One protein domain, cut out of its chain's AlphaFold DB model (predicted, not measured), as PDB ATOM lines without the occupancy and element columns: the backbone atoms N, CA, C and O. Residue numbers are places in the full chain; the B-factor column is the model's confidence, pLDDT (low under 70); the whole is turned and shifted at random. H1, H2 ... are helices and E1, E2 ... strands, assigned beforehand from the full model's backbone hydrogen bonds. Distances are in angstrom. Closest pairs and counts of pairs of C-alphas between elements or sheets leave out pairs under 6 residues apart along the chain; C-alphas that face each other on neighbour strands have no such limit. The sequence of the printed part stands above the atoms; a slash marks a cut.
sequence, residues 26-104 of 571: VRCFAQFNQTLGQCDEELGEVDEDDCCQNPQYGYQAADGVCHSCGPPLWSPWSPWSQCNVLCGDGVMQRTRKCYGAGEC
ATOM      1  N   VAL A  26      46.269  27.545  82.871       84.00
ATOM      2  CA  VAL A  26      46.883  27.436  81.544       84.00
ATOM      3  C   VAL A  26      47.771  26.202  81.482       84.00
ATOM      4  O   VAL A  26      48.274  25.705  82.492       84.00
ATOM      5  N   ARG A  27      48.006  25.689  80.274       87.62
ATOM      6  CA  ARG A  27      48.981  24.609  80.084       87.62
ATOM      7  C   ARG A  27      50.368  25.219  80.029       87.62
ATOM      8  O   ARG A  27      50.632  26.044  79.157       87.62
ATOM      9  N   CYS A  28      51.232  24.827  80.954       87.31
ATOM     10  CA  CYS A  28      52.579  25.358  81.081       87.31
ATOM     11  C   CYS A  28      53.611  24.460  80.400       87.31
ATOM     12  O   CYS A  28      53.515  23.233  80.454       87.31
ATOM     13  N   PHE A  29      54.624  25.070  79.794       88.56
ATOM     14  CA  PHE A  29      55.659  24.410  79.009       88.56
ATOM     15  C   PHE A  29      57.035  24.929  79.406       88.56
ATOM     16  O   PHE A  29      57.245  26.135  79.543       88.56
ATOM     17  N   ALA A  30      57.991  24.018  79.567       84.25
ATOM     18  CA  ALA A  30      59.324  24.340  80.057       84.25
ATOM     19  C   ALA A  30      60.160  25.157  79.057       84.25
ATOM     20  O   ALA A  30      61.167  25.747  79.454       84.25
ATOM     21  N   GLN A  31      59.780  25.190  77.773       81.12
ATOM     22  CA  GLN A  31      60.506  25.919  76.732       81.12
ATOM     23  C   GLN A  31      59.566  26.583  75.717       81.12
ATOM     24  O   GLN A  31      58.620  25.972  75.220       81.12
ATOM     25  N   PHE A  32      59.878  27.829  75.345       82.75
ATOM     26  CA  PHE A  32      59.236  28.538  74.235       82.75
ATOM     27  C   PHE A  32      60.192  28.715  73.043       82.75
ATOM     28  O   PHE A  32      61.234  29.371  73.144       82.75
ATOM     29  N   ASN A  33      59.818  28.190  71.873       78.81
ATOM     30  CA  ASN A  33      60.592  28.324  70.644       78.81
ATOM     31  C   ASN A  33      60.285  29.644  69.920       78.81
ATOM     32  O   ASN A  33      59.308  29.772  69.181       78.81
ATOM     33  N   GLN A  34      61.196  30.605  70.049       70.25
ATOM     34  CA  GLN A  34      61.061  31.957  69.491       70.25
ATOM     35  C   GLN A  34      61.114  32.032  67.954       70.25
ATOM     36  O   GLN A  34      60.767  33.062  67.374       70.25
ATOM     37  N   THR A  35      61.547  30.968  67.268       70.31
ATOM     38  CA  THR A  35      61.635  30.951  65.795       70.31
ATOM     39  C   THR A  35      60.325  30.489  65.164       70.31
ATOM     40  O   THR A  35      59.923  31.002  64.120       70.31
ATOM     41  N   LEU A  36      59.655  29.532  65.807       69.56
ATOM     42  CA  LEU A  36      58.435  28.898  65.303       69.56
ATOM     43  C   LEU A  36      57.165  29.358  66.038       69.56
ATOM     44  O   LEU A  36      56.075  29.162  65.509       69.56
ATOM     45  N   GLY A  37      57.297  29.993  67.208       72.69
ATOM     46  CA  GLY A  37      56.171  30.392  68.059       72.69
ATOM     47  C   GLY A  37      55.462  29.192  68.694       72.69
ATOM     48  O   GLY A  37      54.235  29.151  68.715       72.69
ATOM     49  N   GLN A  38      56.226  28.181  69.123       80.88
ATOM     50  CA  GLN A  38      55.720  26.897  69.627       80.88
ATOM     51  C   GLN A  38      56.196  26.625  71.059       80.88
ATOM     52  O   GLN A  38      57.272  27.074  71.449       80.88
ATOM     53  N   CYS A  39      55.374  25.903  71.821       82.31
ATOM     54  CA  CYS A  39      55.605  25.557  73.221       82.31
ATOM     55  C   CYS A  39      56.033  24.094  73.276       82.31
ATOM     56  O   CYS A  39      55.296  23.227  72.806       82.31
ATOM     57  N   ASP A  40      57.202  23.835  73.850       79.62
ATOM     58  CA  ASP A  40      57.812  22.513  73.920       79.62
ATOM     59  C   ASP A  40      57.987  22.095  75.394       79.62
ATOM     60  O   ASP A  40      58.202  22.932  76.270       79.62
ATOM     61  N   GLU A  41      57.904  20.787  75.667       82.75
ATOM     62  CA  GLU A  41      58.043  20.179  77.008       82.75
ATOM     63  C   GLU A  41      56.960  20.606  78.024       82.75
ATOM     64  O   GLU A  41      57.202  21.389  78.938       82.75
ATOM     65  N   GLU A  42      55.748  20.056  77.887       86.75
ATOM     66  CA  GLU A  42      54.617  20.333  78.787       86.75
ATOM     67  C   GLU A  42      54.892  19.895  80.239       86.75
ATOM     68  O   GLU A  42      55.198  18.732  80.510       86.75
ATOM     69  N   LEU A  43      54.739  20.835  81.171       82.94
ATOM     70  CA  LEU A  43      54.901  20.647  82.615       82.94
ATOM     71  C   LEU A  43      53.574  20.320  83.314       82.94
ATOM     72  O   LEU A  43      53.580  19.672  84.362       82.94
ATOM     73  N   GLY A  44      52.450  20.731  82.724       83.19
ATOM     74  CA  GLY A  44      51.098  20.475  83.220       83.19
ATOM     75  C   GLY A  44      50.248  21.741  83.319       83.19
ATOM     76  O   GLY A  44      50.677  22.829  82.933       83.19
ATOM     77  N   GLU A  45      49.025  21.582  83.819       86.06
ATOM     78  CA  GLU A  45      48.096  22.688  84.063       86.06
ATOM     79  C   GLU A  45      48.409  23.342  85.409       86.06
ATOM     80  O   GLU A  45      48.347  22.699  86.459       86.06
ATOM     81  N   VAL A  46      48.772  24.618  85.357       83.81
ATOM     82  CA  VAL A  46      49.030  25.477  86.515       83.81
ATOM     83  C   VAL A  46      48.432  26.850  86.229       83.81
ATOM     84  O   VAL A  46      48.113  27.170  85.084       83.81
ATOM     85  N   ASP A  47      48.273  27.672  87.257       81.75
ATOM     86  CA  ASP A  47      47.851  29.057  87.067       81.75
ATOM     87  C   ASP A  47      48.895  29.829  86.229       81.75
ATOM     88  O   ASP A  47      50.098  29.580  86.336       81.75
ATOM     89  N   GLU A  48      48.454  30.759  85.374       78.81
ATOM     90  CA  GLU A  48      49.337  31.529  84.472       78.81
ATOM     91  C   GLU A  48      50.497  32.206  85.220       78.81
ATOM     92  O   GLU A  48      51.662  32.058  84.840       78.81
ATOM     93  N   ASP A  49      50.186  32.864  86.337       79.50
ATOM     94  CA  ASP A  49      51.166  33.491  87.233       79.50
ATOM     95  C   ASP A  49      52.194  32.500  87.816       79.50
ATOM     96  O   ASP A  49      53.340  32.882  88.085       79.50
ATOM     97  N   ASP A  50      51.814  31.231  88.003       81.94
ATOM     98  CA  ASP A  50      52.709  30.170  88.478       81.94
ATOM     99  C   ASP A  50      53.579  29.627  87.338       81.94
ATOM    100  O   ASP A  50      54.772  29.373  87.531       81.94
ATOM    101  N   CYS A  51      53.024  29.505  86.128       82.00
ATOM    102  CA  CYS A  51      53.792  29.115  84.947       82.00
ATOM    103  C   CYS A  51      54.873  30.149  84.605       82.00
ATOM    104  O   CYS A  51      56.033  29.804  84.359       82.00
ATOM    105  N   CYS A  52      54.514  31.433  84.638       80.56
ATOM    106  CA  CYS A  52      55.396  32.524  84.243       80.56
ATOM    107  C   CYS A  52      56.358  33.004  85.340       80.56
ATOM    108  O   CYS A  52      57.020  34.030  85.177       80.56
ATOM    109  N   GLN A  53      56.552  32.216  86.406       82.00
ATOM    110  CA  GLN A  53      57.667  32.410  87.343       82.00
ATOM    111  C   GLN A  53      59.039  32.263  86.662       82.00
ATOM    112  O   GLN A  53      60.029  32.830  87.130       82.00
ATOM    113  N   ASN A  54      59.118  31.517  85.553       79.06
ATOM    114  CA  ASN A  54      60.327  31.410  84.742       79.06
ATOM    115  C   ASN A  54      60.129  32.076  83.364       79.06
ATOM    116  O   ASN A  54      59.326  31.597  82.563       79.06
ATOM    117  N   PRO A  55      60.904  33.119  83.013       77.00
ATOM    118  CA  PRO A  55      60.742  33.840  81.749       77.00
ATOM    119  C   PRO A  55      61.140  33.039  80.495       77.00
ATOM    120  O   PRO A  55      61.012  33.550  79.388       77.00
ATOM    121  N   GLN A  56      61.676  31.820  80.627       78.81
ATOM    122  CA  GLN A  56      61.946  30.926  79.487       78.81
ATOM    123  C   GLN A  56      60.774  29.992  79.155       78.81
ATOM    124  O   GLN A  56      60.813  29.305  78.133       78.81
ATOM    125  N   TYR A  57      59.757  29.950  80.017       87.38
ATOM    126  CA  TYR A  57      58.607  29.076  79.842       87.38
ATOM    127  C   TYR A  57      57.622  29.665  78.838       87.38
ATOM    128  O   TYR A  57      57.595  30.872  78.571       87.38
ATOM    129  N   GLY A  58      56.836  28.773  78.251       83.81
ATOM    130  CA  GLY A  58      55.690  29.126  77.436       83.81
ATOM    131  C   GLY A  58      54.414  28.638  78.098       83.81
ATOM    132  O   GLY A  58      54.432  27.671  78.855       83.81
ATOM    133  N   TYR A  59      53.299  29.284  77.801       85.81
ATOM    134  CA  TYR A  59      51.993  28.822  78.241       85.81
ATOM    135  C   TYR A  59      50.988  28.875  77.103       85.81
ATOM    136  O   TYR A  59      51.149  29.622  76.136       85.81
ATOM    137  N   GLN A  60      49.957  28.050  77.210       85.19
ATOM    138  CA  GLN A  60      48.878  27.974  76.242       85.19
ATOM    139  C   GLN A  60      47.552  28.158  76.973       85.19
ATOM    140  O   GLN A  60      47.200  27.359  77.849       85.19
ATOM    141  N   ALA A  61      46.836  29.220  76.610       77.19
ATOM    142  CA  ALA A  61      45.494  29.495  77.100       77.19
ATOM    143  C   ALA A  61      44.449  28.665  76.323       77.19
ATOM    144  O   ALA A  61      44.778  27.861  75.445       77.19
ATOM    145  N   ALA A  62      43.165  28.852  76.634       73.44
ATOM    146  CA  ALA A  62      42.067  28.089  76.031       73.44
ATOM    147  C   ALA A  62      41.947  28.228  74.493       73.44
ATOM    148  O   ALA A  62      41.263  27.423  73.859       73.44
ATOM    149  N   ASP A  63      42.599  29.219  73.879       74.06
ATOM    150  CA  ASP A  63      42.627  29.442  72.428       74.06
ATOM    151  C   ASP A  63      43.620  28.537  71.675       74.06
ATOM    152  O   ASP A  63      43.608  28.485  70.441       74.06
ATOM    153  N   GLY A  64      44.457  27.791  72.400       72.69
ATOM    154  CA  GLY A  64      45.428  26.881  71.811       72.69
ATOM    155  C   GLY A  64      46.625  27.586  71.164       72.69
ATOM    156  O   GLY A  64      47.379  26.933  70.438       72.69
ATOM    157  N   VAL A  65      46.849  28.877  71.417       78.44
ATOM    158  CA  VAL A  65      48.037  29.597  70.936       78.44
ATOM    159  C   VAL A  65      49.122  29.572  72.010       78.44
ATOM    160  O   VAL A  65      48.852  29.709  73.197       78.44
ATOM    161  N   CYS A  66      50.366  29.343  71.595       82.81
ATOM    162  CA  CYS A  66      51.499  29.329  72.508       82.81
ATOM    163  C   CYS A  66      52.037  30.753  72.730       82.81
ATOM    164  O   CYS A  66      52.418  31.439  71.777       82.81
ATOM    165  N   HIS A  67      52.112  31.165  73.992       82.69
ATOM    166  CA  HIS A  67      52.617  32.456  74.447       82.69
ATOM    167  C   HIS A  67      53.925  32.285  75.227       82.69
ATOM    168  O   HIS A  67      54.143  31.269  75.878       82.69
ATOM    169  N   SER A  68      54.809  33.281  75.155       81.44
ATOM    170  CA  SER A  68      56.078  33.310  75.896       81.44
ATOM    171  C   SER A  68      55.913  34.086  77.199       81.44
ATOM    172  O   SER A  68      55.485  35.238  77.154       81.44
ATOM    173  N   CYS A  69      56.350  33.513  78.324       82.00
ATOM    174  CA  CYS A  69      56.398  34.195  79.624       82.00
ATOM    175  C   CYS A  69      57.511  35.259  79.721       82.00
ATOM    176  O   CYS A  69      57.532  36.065  80.648       82.00
ATOM    177  N   GLY A  70      58.476  35.255  78.795       77.81
ATOM    178  CA  GLY A  70      59.578  36.221  78.760       77.81
ATOM    179  C   GLY A  70      59.194  37.619  78.243       77.81
ATOM    180  O   GLY A  70      58.098  37.808  77.708       77.81
ATOM    181  N   PRO A  71      60.107  38.608  78.349       77.50
ATOM    182  CA  PRO A  71      59.897  39.955  77.811       77.50
ATOM    183  C   PRO A  71      59.734  39.940  76.279       77.50
ATOM    184  O   PRO A  71      60.198  39.000  75.627       77.50
ATOM    185  N   PRO A  72      59.117  40.978  75.683       76.81
ATOM    186  CA  PRO A  72      58.846  41.013  74.252       76.81
ATOM    187  C   PRO A  72      60.151  41.051  73.447       76.81
ATOM    188  O   PRO A  72      60.958  41.975  73.570       76.81
ATOM    189  N   LEU A  73      60.353  40.038  72.606       77.31
ATOM    190  CA  LEU A  73      61.528  39.855  71.758       77.31
ATOM    191  C   LEU A  73      61.113  39.581  70.308       77.31
ATOM    192  O   LEU A  73      60.166  38.845  70.022       77.31
ATOM    193  N   TRP A  74      61.852  40.172  69.368       81.62
ATOM    194  CA  TRP A  74      61.659  39.936  67.940       81.62
ATOM    195  C   TRP A  74      62.185  38.557  67.526       81.62
ATOM    196  O   TRP A  74      63.314  38.190  67.850       81.62
ATOM    197  N   SER A  75      61.416  37.844  66.709       76.50
ATOM    198  CA  SER A  75      61.871  36.653  65.999       76.50
ATOM    199  C   SER A  75      62.984  37.003  64.997       76.50
ATOM    200  O   SER A  75      63.100  38.158  64.558       76.50
ATOM    201  N   PRO A  76      63.765  36.009  64.532       78.12
ATOM    202  CA  PRO A  76      64.630  36.185  63.371       78.12
ATOM    203  C   PRO A  76      63.832  36.669  62.151       78.12
ATOM    204  O   PRO A  76      62.646  36.356  62.002       78.12
ATOM    205  N   TRP A  77      64.487  37.426  61.269       81.00
ATOM    206  CA  TRP A  77      63.902  37.820  59.988       81.00
ATOM    207  C   TRP A  77      63.696  36.609  59.078       81.00
ATOM    208  O   TRP A  77      64.564  35.739  58.988       81.00
ATOM    209  N   SER A  78      62.594  36.604  58.331       73.12
ATOM    210  CA  SER A  78      62.419  35.683  57.213       73.12
ATOM    211  C   SER A  78      63.500  35.907  56.138       73.12
ATOM    212  O   SER A  78      64.092  36.993  56.058       73.12
ATOM    213  N   PRO A  79      63.737  34.923  55.251       75.69
ATOM    214  CA  PRO A  79      64.493  35.156  54.023       75.69
ATOM    215  C   PRO A  79      63.864  36.287  53.193       75.69
ATOM    216  O   PRO A  79      62.655  36.523  53.276       75.69
ATOM    217  N   TRP A  80      64.680  36.978  52.389       78.69
ATOM    218  CA  TRP A  80      64.189  37.960  51.418       78.69
ATOM    219  C   TRP A  80      63.377  37.278  50.315       78.69
ATOM    220  O   TRP A  80      63.750  36.210  49.827       78.69
ATOM    221  N   SER A  81      62.279  37.910  49.901       71.62
ATOM    222  CA  SER A  81      61.522  37.491  48.722       71.62
ATOM    223  C   SER A  81      62.337  37.679  47.437       71.62
ATOM    224  O   SER A  81      63.289  38.457  47.389       71.62
ATOM    225  N   GLN A  82      61.924  37.018  46.355       72.12
ATOM    226  CA  GLN A  82      62.436  37.346  45.021       72.12
ATOM    227  C   GLN A  82      62.042  38.782  44.636       72.12
ATOM    228  O   GLN A  82      61.072  39.328  45.180       72.12
ATOM    229  N   CYS A  83      62.799  39.390  43.715       77.50
ATOM    230  CA  CYS A  83      62.478  40.716  43.193       77.50
ATOM    231  C   CYS A  83      61.096  40.668  42.538       77.50
ATOM    232  O   CYS A  83      60.819  39.781  41.731       77.50
ATOM    233  N   ASN A  84      60.215  41.598  42.896       67.38
ATOM    234  CA  ASN A  84      58.838  41.594  42.401       67.38
ATOM    235  C   ASN A  84      58.709  41.944  40.903       67.38
ATOM    236  O   ASN A  84      57.615  41.838  40.352       67.38
ATOM    237  N   VAL A  85      59.805  42.336  40.244       59.28
ATOM    238  CA  VAL A  85      59.874  42.626  38.806       59.28
ATOM    239  C   VAL A  85      61.008  41.841  38.139       59.28
ATOM    240  O   VAL A  85      62.045  41.576  38.743       59.28
ATOM    241  N   LEU A  86      60.808  41.475  36.869       59.66
ATOM    242  CA  LEU A  86      61.765  40.706  36.054       59.66
ATOM    243  C   LEU A  86      62.700  41.590  35.196       59.66
ATOM    244  O   LEU A  86      63.747  41.129  34.748       59.66
ATOM    245  N   CYS A  87      62.346  42.856  34.968       61.62
ATOM    246  CA  CYS A  87      63.129  43.848  34.219       61.62
ATOM    247  C   CYS A  87      62.904  45.223  34.871       61.62
ATOM    248  O   CYS A  87      61.763  45.562  35.193       61.62
ATOM    249  N   GLY A  88      63.976  45.991  35.075       66.88
ATOM    250  CA  GLY A  88      63.936  47.308  35.724       66.88
ATOM    251  C   GLY A  88      63.979  47.256  37.254       66.88
ATOM    252  O   GLY A  88      64.178  46.196  37.844       66.88
ATOM    253  N   ASP A  89      63.831  48.411  37.902       73.56
ATOM    254  CA  ASP A  89      63.925  48.529  39.360       73.56
ATOM    255  C   ASP A  89      62.634  48.064  40.054       73.56
ATOM    256  O   ASP A  89      61.535  48.524  39.749       73.56
ATOM    257  N   GLY A  90      62.773  47.153  41.012       70.50
ATOM    258  CA  GLY A  90      61.716  46.665  41.891       70.50
ATOM    259  C   GLY A  90      62.191  46.553  43.332       70.50
ATOM    260  O   GLY A  90      63.208  47.129  43.719       70.50
ATOM    261  N   VAL A  91      61.435  45.828  44.152       75.94
ATOM    262  CA  VAL A  91      61.726  45.666  45.581       75.94
ATOM    263  C   VAL A  91      61.555  44.219  46.032       75.94
ATOM    264  O   VAL A  91      60.702  43.484  45.529       75.94
ATOM    265  N   MET A  92      62.368  43.820  47.006       75.00
ATOM    266  CA  MET A  92      62.214  42.583  47.772       75.00
ATOM    267  C   MET A  92      61.848  42.904  49.220       75.00
ATOM    268  O   MET A  92      62.201  43.970  49.729       75.00
ATOM    269  N   GLN A  93      61.136  41.986  49.877       79.88
ATOM    270  CA  GLN A  93      60.636  42.160  51.241       79.88
ATOM    271  C   GLN A  93      60.947  40.967  52.153       79.88
ATOM    272  O   GLN A  93      61.068  39.835  51.680       79.88
ATOM    273  N   ARG A  94      61.064  41.217  53.463       79.88
ATOM    274  CA  ARG A  94      61.156  40.191  54.521       79.88
ATOM    275  C   ARG A  94      60.445  40.635  55.800       79.88
ATOM    276  O   ARG A  94      60.336  41.835  56.041       79.88
ATOM    277  N   THR A  95      59.999  39.682  56.622       76.12
ATOM    278  CA  THR A  95      59.186  39.936  57.830       76.12
ATOM    279  C   THR A  95      59.699  39.233  59.089       76.12
ATOM    280  O   THR A  95      60.327  38.181  58.982       76.12
ATOM    281  N   ARG A  96      59.385  39.765  60.278       77.38
ATOM    282  CA  ARG A  96      59.601  39.135  61.601       77.38
ATOM    283  C   ARG A  96      58.422  39.408  62.549       77.38
ATOM    284  O   ARG A  96      57.694  40.374  62.342       77.38
ATOM    285  N   LYS A  97      58.227  38.569  63.572       77.00
ATOM    286  CA  LYS A  97      57.132  38.670  64.562       77.00
ATOM    287  C   LYS A  97      57.679  38.900  65.973       77.00
ATOM    288  O   LYS A  97      58.789  38.476  66.256       77.00
ATOM    289  N   CYS A  98      56.924  39.569  66.840       79.81
ATOM    290  CA  CYS A  98      57.291  39.786  68.242       79.81
ATOM    291  C   CYS A  98      56.600  38.738  69.128       79.81
ATOM    292  O   CYS A  98      55.396  38.531  68.979       79.81
ATOM    293  N   TYR A  99      57.346  38.097  70.027       76.31
ATOM    294  CA  TYR A  99      56.827  37.143  71.011       76.31
ATOM    295  C   TYR A  99      57.230  37.580  72.427       76.31
ATOM    296  O   TYR A  99      58.363  38.010  72.623       76.31
ATOM    297  N   GLY A 100      56.331  37.448  73.406       73.69
ATOM    298  CA  GLY A 100      56.575  37.790  74.817       73.69
ATOM    299  C   GLY A 100      55.541  38.759  75.395       73.69
ATOM    300  O   GLY A 100      54.736  39.334  74.662       73.69
ATOM    301  N   ALA A 101      55.555  38.924  76.717       67.56
ATOM    302  CA  ALA A 101      54.600  39.753  77.448       67.56
ATOM    303  C   ALA A 101      54.985  41.245  77.377       67.56
ATOM    304  O   ALA A 101      55.796  41.735  78.162       67.56
ATOM    305  N   GLY A 102      54.421  41.965  76.401       70.75
ATOM    306  CA  GLY A 102      54.625  43.401  76.166       70.75
ATOM    307  C   GLY A 102      54.709  43.741  74.673       70.75
ATOM    308  O   GLY A 102      54.536  42.874  73.821       70.75
ATOM    309  N   GLU A 103      54.998  44.999  74.333       71.38
ATOM    310  CA  GLU A 103      55.257  45.407  72.945       71.38
ATOM    311  C   GLU A 103      56.767  45.477  72.676       71.38
ATOM    312  O   GLU A 103      57.511  46.100  73.435       71.38
ATOM    313  N   CYS A 104      57.235  44.854  71.588       74.06
ATOM    314  CA  CYS A 104      58.612  45.043  71.131       74.06
ATOM    315  C   CYS A 104      58.814  46.490  70.653       74.06
ATOM    316  O   CYS A 104      57.965  47.036  69.944       74.06
TER     317      CYS A 104
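Overview. This is residues 26 to 104 of the 571 residues of the protein "Properdin-like" of Sparus aurata (UniProt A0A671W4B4). A small, twisted four-stranded sheet with short helix H1 over one face makes a head; from it a thin arm sticks out, running out through residues 75 to 86 and folding back along E5, and gives the length. The 79 printed residues, under half in named elements, run E1, E2, H1, E3, E4, E5; the sheet, E2, E1, E3, E4, is antiparallel; the class is mostly strand. It is only just loose, close to extended: radius of gyration of the C-alphas 17.0 A, spans 57 by 20 by 18 A.

Arrangement. E1, residues 26 to 33, and E2, residues 38 to 47, form a hairpin; N 28 and O 44, 2.9 A apart, are within hydrogen-bond range. E3, residues 58 to 60, is E1's antiparallel neighbour, with N 29 and O 58 at 2.8 A, and forms a hairpin with E4, residues 66 to 68, with N 59 and O 67 at 2.9 A. H1, residues 48 to 51, too short for an O i to N i+4 pair, has its one O i to N i+3 pair within range and is on the sheet, height 8.2 A. E2, H1 and E3 form a split strand-helix-strand unit, two strands running the same way with E1 between, its crossover right-handed. E5, residues 87 to 95, pairs with no named strand and is apart from E1, E2, H1, E3 and E4.

Along the chain. E1 begins at C-alpha 26 (46.883, 27.436, 81.544); E5, 24.3 A long, ends at C-alpha 95 (59.186, 39.936, 57.830).

Size, cuts and confidence. The printed part has no cut; the link E4 to E5 is long. Residues 36, 84 to 88 and 101 are under pLDDT 70.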